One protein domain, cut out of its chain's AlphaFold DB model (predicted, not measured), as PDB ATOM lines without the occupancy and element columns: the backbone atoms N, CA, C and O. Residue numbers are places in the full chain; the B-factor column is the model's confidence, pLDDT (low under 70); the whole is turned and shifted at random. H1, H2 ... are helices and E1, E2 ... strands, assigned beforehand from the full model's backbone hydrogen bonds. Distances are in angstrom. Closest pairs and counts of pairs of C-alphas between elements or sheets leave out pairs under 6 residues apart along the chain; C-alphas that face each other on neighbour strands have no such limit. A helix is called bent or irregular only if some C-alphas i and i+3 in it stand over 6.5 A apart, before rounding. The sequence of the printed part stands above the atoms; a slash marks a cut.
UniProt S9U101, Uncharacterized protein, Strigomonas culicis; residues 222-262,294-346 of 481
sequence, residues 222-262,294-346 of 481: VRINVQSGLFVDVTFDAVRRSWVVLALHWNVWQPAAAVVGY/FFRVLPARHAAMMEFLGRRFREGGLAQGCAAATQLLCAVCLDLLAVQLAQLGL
ATOM      1  N   VAL A 222     127.344 168.125 114.002       88.88
ATOM      2  CA  VAL A 222     128.535 168.690 113.361       88.88
ATOM      3  C   VAL A 222     128.751 168.006 112.012       88.88
ATOM      4  O   VAL A 222     128.941 166.793 111.956       88.88
ATOM      5  N   ARG A 223     128.773 168.775 110.919       92.56
ATOM      6  CA  ARG A 223     129.087 168.266 109.575       92.56
ATOM      7  C   ARG A 223     130.564 168.470 109.252       92.56
ATOM      8  O   ARG A 223     131.046 169.597 109.196       92.56
ATOM      9  N   ILE A 224     131.274 167.381 108.990       89.00
ATOM     10  CA  ILE A 224     132.693 167.374 108.628       89.00
ATOM     11  C   ILE A 224     132.810 167.225 107.113       89.00
ATOM     12  O   ILE A 224     132.370 166.219 106.559       89.00
ATOM     13  N   ASN A 225     133.432 168.195 106.441       89.62
ATOM     14  CA  ASN A 225     133.756 168.102 105.018       89.62
ATOM     15  C   ASN A 225     135.124 167.424 104.816       89.62
ATOM     16  O   ASN A 225     136.156 167.944 105.239       89.62
ATOM     17  N   VAL A 226     135.136 166.276 104.140       83.44
ATOM     18  CA  VAL A 226     136.338 165.522 103.775       83.44
ATOM     19  C   VAL A 226     136.610 165.714 102.285       83.44
ATOM     20  O   VAL A 226     135.987 165.081 101.433       83.44
ATOM     21  N   GLN A 227     137.560 166.602 101.978       81.31
ATOM     22  CA  GLN A 227     138.049 166.892 100.617       81.31
ATOM     23  C   GLN A 227     136.939 167.195  99.589       81.31
ATOM     24  O   GLN A 227     137.097 166.905  98.406       81.31
ATOM     25  N   SER A 228     135.799 167.734 100.031       80.69
ATOM     26  CA  SER A 228     134.607 167.999  99.212       80.69
ATOM     27  C   SER A 228     133.986 166.772  98.534       80.69
ATOM     28  O   SER A 228     133.020 166.937  97.795       80.69
ATOM     29  N   GLY A 229     134.497 165.563  98.790       78.94
ATOM     30  CA  GLY A 229     134.004 164.302  98.229       78.94
ATOM     31  C   GLY A 229     133.153 163.489  99.205       78.94
ATOM     32  O   GLY A 229     132.392 162.621  98.783       78.94
ATOM     33  N   LEU A 230     133.237 163.770 100.505       90.25
ATOM     34  CA  LEU A 230     132.433 163.118 101.537       90.25
ATOM     35  C   LEU A 230     132.118 164.114 102.656       90.25
ATOM     36  O   LEU A 230     133.030 164.682 103.250       90.25
ATOM     37  N   PHE A 231     130.843 164.284 102.985       92.06
ATOM     38  CA  PHE A 231     130.423 164.972 104.203       92.06
ATOM     39  C   PHE A 231     129.983 163.946 105.244       92.06
ATOM     40  O   PHE A 231     129.205 163.044 104.937       92.06
ATOM     41  N   VAL A 232     130.481 164.078 106.468       95.19
ATOM     42  CA  VAL A 232     130.162 163.186 107.586       95.19
ATOM     43  C   VAL A 232     129.424 163.987 108.643       95.19
ATOM     44  O   VAL A 232     129.998 164.904 109.227       95.19
ATOM     45  N   ASP A 233     128.175 163.631 108.905       96.06
ATOM     46  CA  ASP A 233     127.407 164.220 109.997       96.06
ATOM     47  C   ASP A 233     127.700 163.427 111.267       96.06
ATOM     48  O   ASP A 233     127.501 162.211 111.307       96.06
ATOM     49  N   VAL A 234     128.193 164.102 112.300       95.50
ATOM     50  CA  VAL A 234     128.513 163.507 113.597       95.50
ATOM     51  C   VAL A 234     127.853 164.280 114.725       95.50
ATOM     52  O   VAL A 234     127.611 165.474 114.621       95.50
ATOM     53  N   THR A 235     127.594 163.618 115.840       95.75
ATOM     54  CA  THR A 235     127.199 164.264 117.094       95.75
ATOM     55  C   THR A 235     128.041 163.713 118.237       95.75
ATOM     56  O   THR A 235     128.648 162.644 118.113       95.75
ATOM     57  N   PHE A 236     128.130 164.454 119.336       93.94
ATOM     58  CA  PHE A 236     128.858 164.015 120.518       93.94
ATOM     59  C   PHE A 236     127.876 163.499 121.568       93.94
ATOM     60  O   PHE A 236     127.091 164.261 122.128       93.94
ATOM     61  N   ASP A 237     127.943 162.201 121.856       91.81
ATOM     62  CA  ASP A 237     127.202 161.602 122.959       91.81
ATOM     63  C   ASP A 237     127.949 161.900 124.265       91.81
ATOM     64  O   ASP A 237     128.979 161.287 124.561       91.81
ATOM     65  N   ALA A 238     127.435 162.861 125.038       89.31
ATOM     66  CA  ALA A 238     128.022 163.277 126.308       89.31
ATOM     67  C   ALA A 238     128.004 162.163 127.371       89.31
ATOM     68  O   ALA A 238     128.918 162.099 128.196       89.31
ATOM     69  N   VAL A 239     127.013 161.263 127.324       88.69
ATOM     70  CA  VAL A 239     126.873 160.148 128.274       88.69
ATOM     71  C   VAL A 239     127.960 159.113 128.013       88.69
ATOM     72  O   VAL A 239     128.654 158.683 128.933       88.69
ATOM     73  N   ARG A 240     128.164 158.751 126.743       91.12
ATOM     74  CA  ARG A 240     129.202 157.789 126.336       91.12
ATOM     75  C   ARG A 240     130.578 158.422 126.134       91.12
ATOM     76  O   ARG A 240     131.544 157.698 125.906       91.12
ATOM     77  N   ARG A 241     130.670 159.755 126.196       93.00
ATOM     78  CA  ARG A 241     131.862 160.559 125.870       93.00
ATOM     79  C   ARG A 241     132.475 160.174 124.523       93.00
ATOM     80  O   ARG A 241     133.694 160.074 124.388       93.00
ATOM     81  N   SER A 242     131.627 159.927 123.531       94.56
ATOM     82  CA  SER A 242     132.051 159.373 122.246       94.56
ATOM     83  C   SER A 242     131.377 160.075 121.076       94.56
ATOM     84  O   SER A 242     130.237 160.525 121.184       94.56
ATOM     85  N   TRP A 243     132.076 160.139 119.944       95.62
ATOM     86  CA  TRP A 243     131.508 160.663 118.708       95.62
ATOM     87  C   TRP A 243     130.655 159.594 118.026       95.62
ATOM     88  O   TRP A 243     131.078 158.446 117.871       95.62
ATOM     89  N   VAL A 244     129.457 159.985 117.605       96.38
ATOM     90  CA  VAL A 244     128.490 159.135 116.911       96.38
ATOM     91  C   VAL A 244     128.311 159.669 115.499       96.38
ATOM     92  O   VAL A 244     128.004 160.843 115.312       96.38
ATOM     93  N   VAL A 245     128.506 158.806 114.504       97.19
ATOM     94  CA  VAL A 245     128.249 159.135 113.098       97.19
ATOM     95  C   VAL A 245     126.757 158.968 112.820       97.19
ATOM     96  O   VAL A 245     126.196 157.913 113.105       97.19
ATOM     97  N   LEU A 246     126.132 160.007 112.273       96.06
ATOM     98  CA  LEU A 246     124.704 160.071 111.971       96.06
ATOM     99  C   LEU A 246     124.414 159.783 110.498       96.06
ATOM    100  O   LEU A 246     123.509 159.012 110.194       96.06
ATOM    101  N   ALA A 247     125.191 160.372 109.587       95.81
ATOM    102  CA  ALA A 247     124.995 160.205 108.150       95.81
ATOM    103  C   ALA A 247     126.287 160.431 107.356       95.81
ATOM    104  O   ALA A 247     127.193 161.144 107.796       95.81
ATOM    105  N   LEU A 248     126.339 159.851 106.153       95.56
ATOM    106  CA  LEU A 248     127.362 160.119 105.144       95.56
ATOM    107  C   LEU A 248     126.693 160.693 103.901       95.56
ATOM    108  O   LEU A 248     125.747 160.112 103.371       95.56
ATOM    109  N   HIS A 249     127.231 161.794 103.395       92.94
ATOM    110  CA  HIS A 249     126.790 162.402 102.148       92.94
ATOM    111  C   HIS A 249     127.945 162.385 101.159       92.94
ATOM    112  O   HIS A 249     128.893 163.161 101.261       92.94
ATOM    113  N   TRP A 250     127.868 161.483 100.190       90.94
ATOM    114  CA  TRP A 250     128.881 161.336  99.146       90.94
ATOM    115  C   TRP A 250     128.770 162.461  98.135       90.94
ATOM    116  O   TRP A 250     127.685 162.714  97.647       90.94
ATOM    117  N   ASN A 251     129.849 163.134  97.786       87.25
ATOM    118  CA  ASN A 251     129.858 164.182  96.768       87.25
ATOM    119  C   ASN A 251     130.917 163.869  95.706       87.25
ATOM    120  O   ASN A 251     131.709 164.718  95.308       87.25
ATOM    121  N   VAL A 252     130.949 162.599  95.302       81.31
ATOM    122  CA  VAL A 252     131.796 162.083  94.227       81.31
ATOM    123  C   VAL A 252     130.946 161.990  92.968       81.31
ATOM    124  O   VAL A 252     129.832 161.460  93.008       81.31
ATOM    125  N   TRP A 253     131.467 162.512  91.864       76.75
ATOM    126  CA  TRP A 253     130.770 162.599  90.587       76.75
ATOM    127  C   TRP A 253     131.578 161.883  89.508       76.75
ATOM    128  O   TRP A 253     132.802 161.968  89.502       76.75
ATOM    129  N   GLN A 254     130.883 161.187  88.614       73.50
ATOM    130  CA  GLN A 254     131.441 160.518  87.442       73.50
ATOM    131  C   GLN A 254     130.795 161.112  86.184       73.50
ATOM    132  O   GLN A 254     129.567 161.219  86.148       73.50
ATOM    133  N   PRO A 255     131.556 161.498  85.149       61.25
ATOM    134  CA  PRO A 255     130.976 162.005  83.913       61.25
ATOM    135  C   PRO A 255     130.207 160.913  83.164       61.25
ATOM    136  O   PRO A 255     130.606 159.748  83.125       61.25
ATOM    137  N   ALA A 256     129.110 161.301  82.518       60.38
ATOM    138  CA  ALA A 256     128.242 160.388  81.783       60.38
ATOM    139  C   ALA A 256     128.957 159.687  80.622       60.38
ATOM    140  O   ALA A 256     128.666 158.529  80.335       60.38
ATOM    141  N   ALA A 257     129.952 160.342  80.015       54.72
ATOM    142  CA  ALA A 257     130.775 159.758  78.956       54.72
ATOM    143  C   ALA A 257     131.480 158.457  79.389       54.72
ATOM    144  O   ALA A 257     131.615 157.546  78.577       54.72
ATOM    145  N   ALA A 258     131.854 158.328  80.668       50.66
ATOM    146  CA  ALA A 258     132.460 157.107  81.201       50.66
ATOM    147  C   ALA A 258     131.450 155.950  81.349       50.66
ATOM    148  O   ALA A 258     131.840 154.788  81.347       50.66
ATOM    149  N   VAL A 259     130.154 156.254  81.463       49.75
ATOM    150  CA  VAL A 259     129.078 155.264  81.649       49.75
ATOM    151  C   VAL A 259     128.519 154.774  80.306       49.75
ATOM    152  O   VAL A 259     128.123 153.618  80.183       49.75
ATOM    153  N   VAL A 260     128.516 155.631  79.280       46.34
ATOM    154  CA  VAL A 260     127.867 155.367  77.979       46.34
ATOM    155  C   VAL A 260     128.664 154.399  77.085       46.34
ATOM    156  O   VAL A 260     128.099 153.816  76.165       46.34
ATOM    157  N   GLY A 261     129.942 154.136  77.386       42.75
ATOM    158  CA  GLY A 261     130.775 153.195  76.621       42.75
ATOM    159  C   GLY A 261     130.361 151.716  76.710       42.75
ATOM    160  O   GLY A 261     130.798 150.919  75.886       42.75
ATOM    161  N   TYR A 262     129.508 151.336  77.669       38.56
ATOM    162  CA  TYR A 262     129.014 149.964  77.831       38.56
ATOM    163  C   TYR A 262     127.484 149.933  77.894       38.56
ATOM    164  O   TYR A 262     126.866 149.756  78.944       38.56
ATOM    165  N   PHE A 294     126.849 164.387  84.485       66.56
ATOM    166  CA  PHE A 294     127.503 163.752  85.621       66.56
ATOM    167  C   PHE A 294     126.509 162.933  86.446       66.56
ATOM    168  O   PHE A 294     125.384 163.362  86.704       66.56
ATOM    169  N   PHE A 295     126.969 161.785  86.928       74.00
ATOM    170  CA  PHE A 295     126.267 160.924  87.863       74.00
ATOM    171  C   PHE A 295     126.943 160.980  89.227       74.00
ATOM    172  O   PHE A 295     128.165 160.889  89.343       74.00
ATOM    173  N   ARG A 296     126.138 161.113  90.280       77.69
ATOM    174  CA  ARG A 296     126.627 161.018  91.654       77.69
ATOM    175  C   ARG A 296     126.901 159.554  91.983       77.69
ATOM    176  O   ARG A 296     126.008 158.716  91.881       77.69
ATOM    177  N   VAL A 297     128.120 159.259  92.413       79.75
ATOM    178  CA  VAL A 297     128.539 157.908  92.786       79.75
ATOM    179  C   VAL A 297     128.088 157.629  94.216       79.75
ATOM    180  O   VAL A 297     128.466 158.335  95.153       79.75
ATOM    181  N   LEU A 298     127.285 156.579  94.386       86.94
ATOM    182  CA  LEU A 298     126.872 156.073  95.692       86.94
ATOM    183  C   LEU A 298     127.520 154.705  95.930       86.94
ATOM    184  O   LEU A 298     127.254 153.768  95.174       86.94
ATOM    185  N   PRO A 299     128.356 154.551  96.969       86.88
ATOM    186  CA  PRO A 299     128.977 153.265  97.242       86.88
ATOM    187  C   PRO A 299     127.948 152.209  97.647       86.88
ATOM    188  O   PRO A 299     127.100 152.448  98.509       86.88
ATOM    189  N   ALA A 300     128.076 150.999  97.096       83.56
ATOM    190  CA  ALA A 300     127.118 149.910  97.308       83.56
ATOM    191  C   ALA A 300     126.976 149.473  98.781       83.56
ATOM    192  O   ALA A 300     125.927 148.989  99.196       83.56
ATOM    193  N   ARG A 301     128.029 149.639  99.595       90.56
ATOM    194  CA  ARG A 301     128.081 149.172 100.993       90.56
ATOM    195  C   ARG A 301     127.972 150.308 102.011       90.56
ATOM    196  O   ARG A 301     128.699 150.320 103.002       90.56
ATOM    197  N   HIS A 302     127.050 151.245 101.792       90.56
ATOM    198  CA  HIS A 302     126.859 152.418 102.652       90.56
ATOM    199  C   HIS A 302     126.758 152.080 104.156       90.56
ATOM    200  O   HIS A 302     127.410 152.718 104.980       90.56
ATOM    201  N   ALA A 303     126.010 151.032 104.522       92.38
ATOM    202  CA  ALA A 303     125.855 150.609 105.918       92.38
ATOM    203  C   ALA A 303     127.180 150.163 106.567       92.38
ATOM    204  O   ALA A 303     127.491 150.572 107.684       92.38
ATOM    205  N   ALA A 304     128.002 149.389 105.850       93.88
ATOM    206  CA  ALA A 304     129.306 148.949 106.353       93.88
ATOM    207  C   ALA A 304     130.282 150.127 106.517       93.88
ATOM    208  O   ALA A 304     131.092 150.146 107.440       93.88
ATOM    209  N   MET A 305     130.185 151.132 105.641       95.06
ATOM    210  CA  MET A 305     130.982 152.357 105.721       95.06
ATOM    211  C   MET A 305     130.594 153.220 106.927       95.06
ATOM    212  O   MET A 305     131.473 153.693 107.650       95.06
ATOM    213  N   MET A 306     129.290 153.369 107.175       96.56
ATOM    214  CA  MET A 306     128.750 153.997 108.384       96.56
ATOM    215  C   MET A 306     129.245 153.294 109.648       96.56
ATOM    216  O   MET A 306     129.712 153.951 110.574       96.56
ATOM    217  N   GLU A 307     129.196 151.961 109.680       96.19
ATOM    218  CA  GLU A 307     129.655 151.183 110.829       96.19
ATOM    219  C   GLU A 307     131.169 151.320 111.048       96.19
ATOM    220  O   GLU A 307     131.618 151.562 112.170       96.19
ATOM    221  N   PHE A 308     131.962 151.228 109.974       96.50
ATOM    222  CA  PHE A 308     133.409 151.426 110.014       96.50
ATOM    223  C   PHE A 308     133.773 152.795 110.598       96.50
ATOM    224  O   PHE A 308     134.572 152.869 111.536       96.50
ATOM    225  N   LEU A 309     133.173 153.875 110.089       97.00
ATOM    226  CA  LEU A 309     133.421 155.216 110.617       97.00
ATOM    227  C   LEU A 309     132.885 155.359 112.038       97.00
ATOM    228  O   LEU A 309     133.605 155.858 112.897       97.00
ATOM    229  N   GLY A 310     131.693 154.843 112.327       97.38
ATOM    230  CA  GLY A 310     131.109 154.841 113.665       97.38
ATOM    231  C   GLY A 310     132.048 154.247 114.715       97.38
ATOM    232  O   GLY A 310     132.268 154.864 115.755       97.38
ATOM    233  N   ARG A 311     132.678 153.099 114.426       97.75
ATOM    234  CA  ARG A 311     133.694 152.506 115.315       97.75
ATOM    235  C   ARG A 311     134.916 153.413 115.470       97.75
ATOM    236  O   ARG A 311     135.362 153.650 116.588       97.75
ATOM    237  N   ARG A 312     135.431 153.982 114.374       97.38
ATOM    238  CA  ARG A 312     136.624 154.853 114.394       97.38
ATOM    239  C   ARG A 312     136.411 156.157 115.161       97.38
ATOM    240  O   ARG A 312     137.307 156.560 115.894       97.38
ATOM    241  N   PHE A 313     135.245 156.782 115.022       95.62
ATOM    242  CA  PHE A 313     134.860 157.978 115.775       95.62
ATOM    243  C   PHE A 313     134.612 157.669 117.259       95.62
ATOM    244  O   PHE A 313     134.992 158.463 118.122       95.62
ATOM    245  N   ARG A 314     134.035 156.501 117.571       96.50
ATOM    246  CA  ARG A 314     133.763 156.074 118.948       96.50
ATOM    247  C   ARG A 314     135.033 155.720 119.722       96.50
ATOM    248  O   ARG A 314     135.205 156.193 120.836       96.50
ATOM    249  N   GLU A 315     135.901 154.894 119.144       95.56
ATOM    250  CA  GLU A 315     137.100 154.363 119.815       95.56
ATOM    251  C   GLU A 315     138.288 155.324 119.733       95.56
ATOM    252  O   GLU A 315     139.057 155.465 120.679       95.56
ATOM    253  N   GLY A 316     138.445 155.986 118.587       89.44
ATOM    254  CA  GLY A 316     139.604 156.817 118.271       89.44
ATOM    255  C   GLY A 316     139.373 158.322 118.377       89.44
ATOM    256  O   GLY A 316     140.277 159.120 118.111       89.44
ATOM    257  N   GLY A 317     138.149 158.719 118.721       92.50
ATOM    258  CA  GLY A 317     137.727 160.110 118.765       92.50
ATOM    259  C   GLY A 317     137.707 160.793 117.395       92.50
ATOM    260  O   GLY A 317     137.836 160.174 116.335       92.50
ATOM    261  N   LEU A 318     137.567 162.119 117.430       89.19
ATOM    262  CA  LEU A 318     137.414 162.962 116.242       89.19
ATOM    263  C   LEU A 318     138.596 162.830 115.267       89.19
ATOM    264  O   LEU A 318     138.397 162.677 114.067       89.19
ATOM    265  N   ALA A 319     139.832 162.838 115.776       85.62
ATOM    266  CA  ALA A 319     141.033 162.809 114.937       85.62
ATOM    267  C   ALA A 319     141.161 161.502 114.134       85.62
ATOM    268  O   ALA A 319     141.425 161.533 112.929       85.62
ATOM    269  N   GLN A 320     140.952 160.350 114.781       86.94
ATOM    270  CA  GLN A 320     141.015 159.057 114.102       86.94
ATOM    271  C   GLN A 320     139.806 158.842 113.187       86.94
ATOM    272  O   GLN A 320     139.969 158.276 112.105       86.94
ATOM    273  N   GLY A 321     138.626 159.337 113.577       90.81
ATOM    274  CA  GLY A 321     137.434 159.366 112.731       90.81
ATOM    275  C   GLY A 321     137.661 160.122 111.419       90.81
ATOM    276  O   GLY A 321     137.428 159.571 110.344       90.81
ATOM    277  N   CYS A 322     138.222 161.334 111.476       87.81
ATOM    278  CA  CYS A 322     138.549 162.132 110.287       87.81
ATOM    279  C   CYS A 322     139.610 161.466 109.392       87.81
ATOM    280  O   CYS A 322     139.486 161.460 108.163       87.81
ATOM    281  N   ALA A 323     140.647 160.869 109.990       81.19
ATOM    282  CA  ALA A 323     141.657 160.124 109.239       81.19
ATOM    283  C   ALA A 323     141.049 158.904 108.523       81.19
ATOM    284  O   ALA A 323     141.342 158.667 107.350       81.19
ATOM    285  N   ALA A 324     140.162 158.168 109.196       88.56
ATOM    286  CA  ALA A 324     139.441 157.040 108.615       88.56
ATOM    287  C   ALA A 324     138.463 157.475 107.512       88.56
ATOM    288  O   ALA A 324     138.377 156.807 106.487       88.56
ATOM    289  N   ALA A 325     137.776 158.610 107.672       88.06
ATOM    290  CA  ALA A 325     136.899 159.167 106.641       88.06
ATOM    291  C   ALA A 325     137.680 159.558 105.377       88.06
ATOM    292  O   ALA A 325     137.232 159.294 104.265       88.06
ATOM    293  N   THR A 326     138.892 160.094 105.543       83.94
ATOM    294  CA  THR A 326     139.795 160.375 104.416       83.94
ATOM    295  C   THR A 326     140.217 159.088 103.705       83.94
ATOM    296  O   THR A 326     140.178 159.018 102.481       83.94
ATOM    297  N   GLN A 327     140.587 158.045 104.455       83.50
ATOM    298  CA  GLN A 327     140.942 156.738 103.885       83.50
ATOM    299  C   GLN A 327     139.773 156.099 103.136       83.50
ATOM    300  O   GLN A 327     139.968 155.538 102.061       83.50
ATOM    301  N   LEU A 328     138.567 156.208 103.692       89.38
ATOM    302  CA  LEU A 328     137.354 155.696 103.079       89.38
ATOM    303  C   LEU A 328     137.054 156.412 101.756       89.38
ATOM    304  O   LEU A 328     136.775 155.746 100.762       89.38
ATOM    305  N   LEU A 329     137.158 157.744 101.723       86.00
ATOM    306  CA  LEU A 329     136.996 158.511 100.489       86.00
ATOM    307  C   LEU A 329     138.021 158.080  99.431       86.00
ATOM    308  O   LEU A 329     137.641 157.813  98.295       86.00
ATOM    309  N   CYS A 330     139.296 157.940  99.804       81.75
ATOM    310  CA  CYS A 330     140.327 157.461  98.882       81.75
ATOM    311  C   CYS A 330     140.020 156.060  98.334       81.75
ATOM    312  O   CYS A 330     140.213 155.827  97.146       81.75
ATOM    313  N   ALA A 331     139.538 155.141  99.177       83.19
ATOM    314  CA  ALA A 331     139.168 153.794  98.749       83.19
ATOM    315  C   ALA A 331     138.017 153.818  97.732       83.19
ATOM    316  O   ALA A 331     138.108 153.173  96.695       83.19
ATOM    317  N   VAL A 332     136.982 154.631  97.969       84.75
ATOM    318  CA  VAL A 332     135.869 154.793  97.020       84.75
ATOM    319  C   VAL A 332     136.333 155.406  95.699       84.75
ATOM    320  O   VAL A 332     135.921 154.947  94.638       84.75
ATOM    321  N   CYS A 333     137.218 156.405  95.735       80.31
ATOM    322  CA  CYS A 333     137.793 156.973  94.516       80.31
ATOM    323  C   CYS A 333     138.644 155.949  93.743       80.31
ATOM    324  O   CYS A 333     138.630 155.958  92.516       80.31
ATOM    325  N   LEU A 334     139.370 155.062  94.433       77.19
ATOM    326  CA  LEU A 334     140.120 153.973  93.795       77.19
ATOM    327  C   LEU A 334     139.209 152.953  93.132       77.19
ATOM    328  O   LEU A 334     139.471 152.572  91.996       77.19
ATOM    329  N   ASP A 335     138.150 152.536  93.822       79.06
ATOM    330  CA  ASP A 335     137.171 151.606  93.266       79.06
ATOM    331  C   ASP A 335     136.498 152.215  92.030       79.06
ATOM    332  O   ASP A 335     136.360 151.543  91.010       79.06
ATOM    333  N   LEU A 336     136.152 153.508  92.076       78.62
ATOM    334  CA  LEU A 336     135.598 154.228  90.929       78.62
ATOM    335  C   LEU A 336     136.567 154.236  89.742       78.62
ATOM    336  O   LEU A 336     136.180 153.876  88.634       78.62
ATOM    337  N   LEU A 337     137.830 154.603  89.982       74.38
ATOM    338  CA  LEU A 337     138.864 154.599  88.948       74.38
ATOM    339  C   LEU A 337     139.056 153.197  88.366       74.38
ATOM    340  O   LEU A 337     139.166 153.049  87.152       74.38
ATOM    341  N   ALA A 338     139.072 152.161  89.205       70.56
ATOM    342  CA  ALA A 338     139.195 150.779  88.760       70.56
ATOM    343  C   ALA A 338     138.016 150.364  87.866       70.56
ATOM    344  O   ALA A 338     138.235 149.755  86.821       70.56
ATOM    345  N   VAL A 339     136.784 150.743  88.223       72.88
ATOM    346  CA  VAL A 339     135.586 150.494  87.405       72.88
ATOM    347  C   VAL A 339     135.654 151.247  86.076       72.88
ATOM    348  O   VAL A 339     135.425 150.639  85.034       72.88
ATOM    349  N   GLN A 340     136.030 152.528  86.080       69.75
ATOM    350  CA  GLN A 340     136.202 153.317  84.852       69.75
ATOM    351  C   GLN A 340     137.262 152.700  83.928       69.75
ATOM    352  O   GLN A 340     137.072 152.594  82.719       69.75
ATOM    353  N   LEU A 341     138.377 152.238  84.495       65.19
ATOM    354  CA  LEU A 341     139.448 151.582  83.746       65.19
ATOM    355  C   LEU A 341     139.038 150.201  83.222       65.19
ATOM    356  O   LEU A 341     139.456 149.809  82.134       65.19
ATOM    357  N   ALA A 342     138.204 149.474  83.964       65.50
ATOM    358  CA  ALA A 342     137.617 148.229  83.497       65.50
ATOM    359  C   ALA A 342     136.657 148.462  82.319       65.50
ATOM    360  O   ALA A 342     136.738 147.752  81.316       65.50
ATOM    361  N   GLN A 343     135.812 149.495  82.412       64.50
ATOM    362  CA  GLN A 343     134.898 149.935  81.348       64.50
ATOM    363  C   GLN A 343     135.642 150.409  80.096       64.50
ATOM    364  O   GLN A 343     135.174 150.192  78.985       64.50
ATOM    365  N   LEU A 344     136.842 150.966  80.253       58.22
ATOM    366  CA  LEU A 344     137.752 151.325  79.162       58.22
ATOM    367  C   LEU A 344     138.312 150.124  78.374       58.22
ATOM    368  O   LEU A 344     139.202 150.294  77.542       58.22
ATOM    369  N   GLY A 345     137.847 148.899  78.634       55.00
ATOM    370  CA  GLY A 345     138.282 147.721  77.892       55.00
ATOM    371  C   GLY A 345     139.714 147.290  78.216       55.00
ATOM    372  O   GLY A 345     140.258 146.423  77.548       55.00
ATOM    373  N   LEU A 346     140.344 147.790  79.286       52.22
ATOM    374  CA  LEU A 346     141.632 147.231  79.728       52.22
ATOM    375  C   LEU A 346     141.510 145.769  80.209       52.22
ATOM    376  O   LEU A 346     142.524 145.087  80.347       52.22
TER     377      LEU A 346
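Overview. This is residues 222 to 262 and 294 to 346 of the 481 residues of an uncharacterized protein of Strigomonas culicis (UniProt S9U101). One face of a small antiparallel sheet, E1 - E2 - E3, is covered by the long helix H2, folded back on itself; its longer arm H2b runs past the sheet toward the small strand pair E4 and E5 and the short H1. The printed part has 94 residues with two named helices and five named strands, in the order E1 E2 E3 E4 H1 E5 H2, class mixed. It is a rod spanning 52 by 21 by 20 A, only just loose, close to compact, with a radius of gyration of the C-alphas of 15.3 A.

Arrangement. E1 (residues 222 to 226), E2 (230 to 237) and E3 (242 to 250) form two hairpins and a meander, each strand the antiparallel neighbour of the one before; N 224 and O 232 are 2.8 A apart, N 233 and O 247 2.9 A, within hydrogen-bond range. H2, residues 302 to 346, was assigned as one helix by its hydrogen bonds but is bent, C-alphas 315 and 318 being 9.3 A apart, into H2a (302 to 315) and H2b (318 to 346). The arms are on the same face of the sheet, at heights of 8.0 A and 11.5 A. They touch, closest C-alphas Phe 313 and Gly 321 at 4.2 A, and run opposite ways at a shallow tilt of 28 degrees. E4 (253 to 255) and E5 (294 to 296) are antiparallel neighbours, N 254 and O 295 2.8 A apart. H1 (256 to 260) only just touches H2b, with 3 pairs of C-alphas within 8 A, the closest Ala 258 and Gln 340 at 6.5 A. Every O i to N i+4 pair is within hydrogen-bond range in H1 and H2a, 23 of 25 in H2b.

Along the chain. E1 begins at C-alpha 222 (128.535, 168.690, 113.361). E2 is 22.1 A long, E3 23.4 A, H2a 20.1 A and H2b 40.0 A. H2b is irregular, with C-alphas 343 and 346 being 7.4 A apart, and it ends at C-alpha 346 (141.632, 147.231, 79.728).

Size, cuts and confidence. Residues 263 to 293 are not printed; C-alphas 262 and 294 are 15.9 A apart across the cut. The links printed whole are tight. pLDDT is under 70 at residues 255 to 262, 294 and 340 to 346.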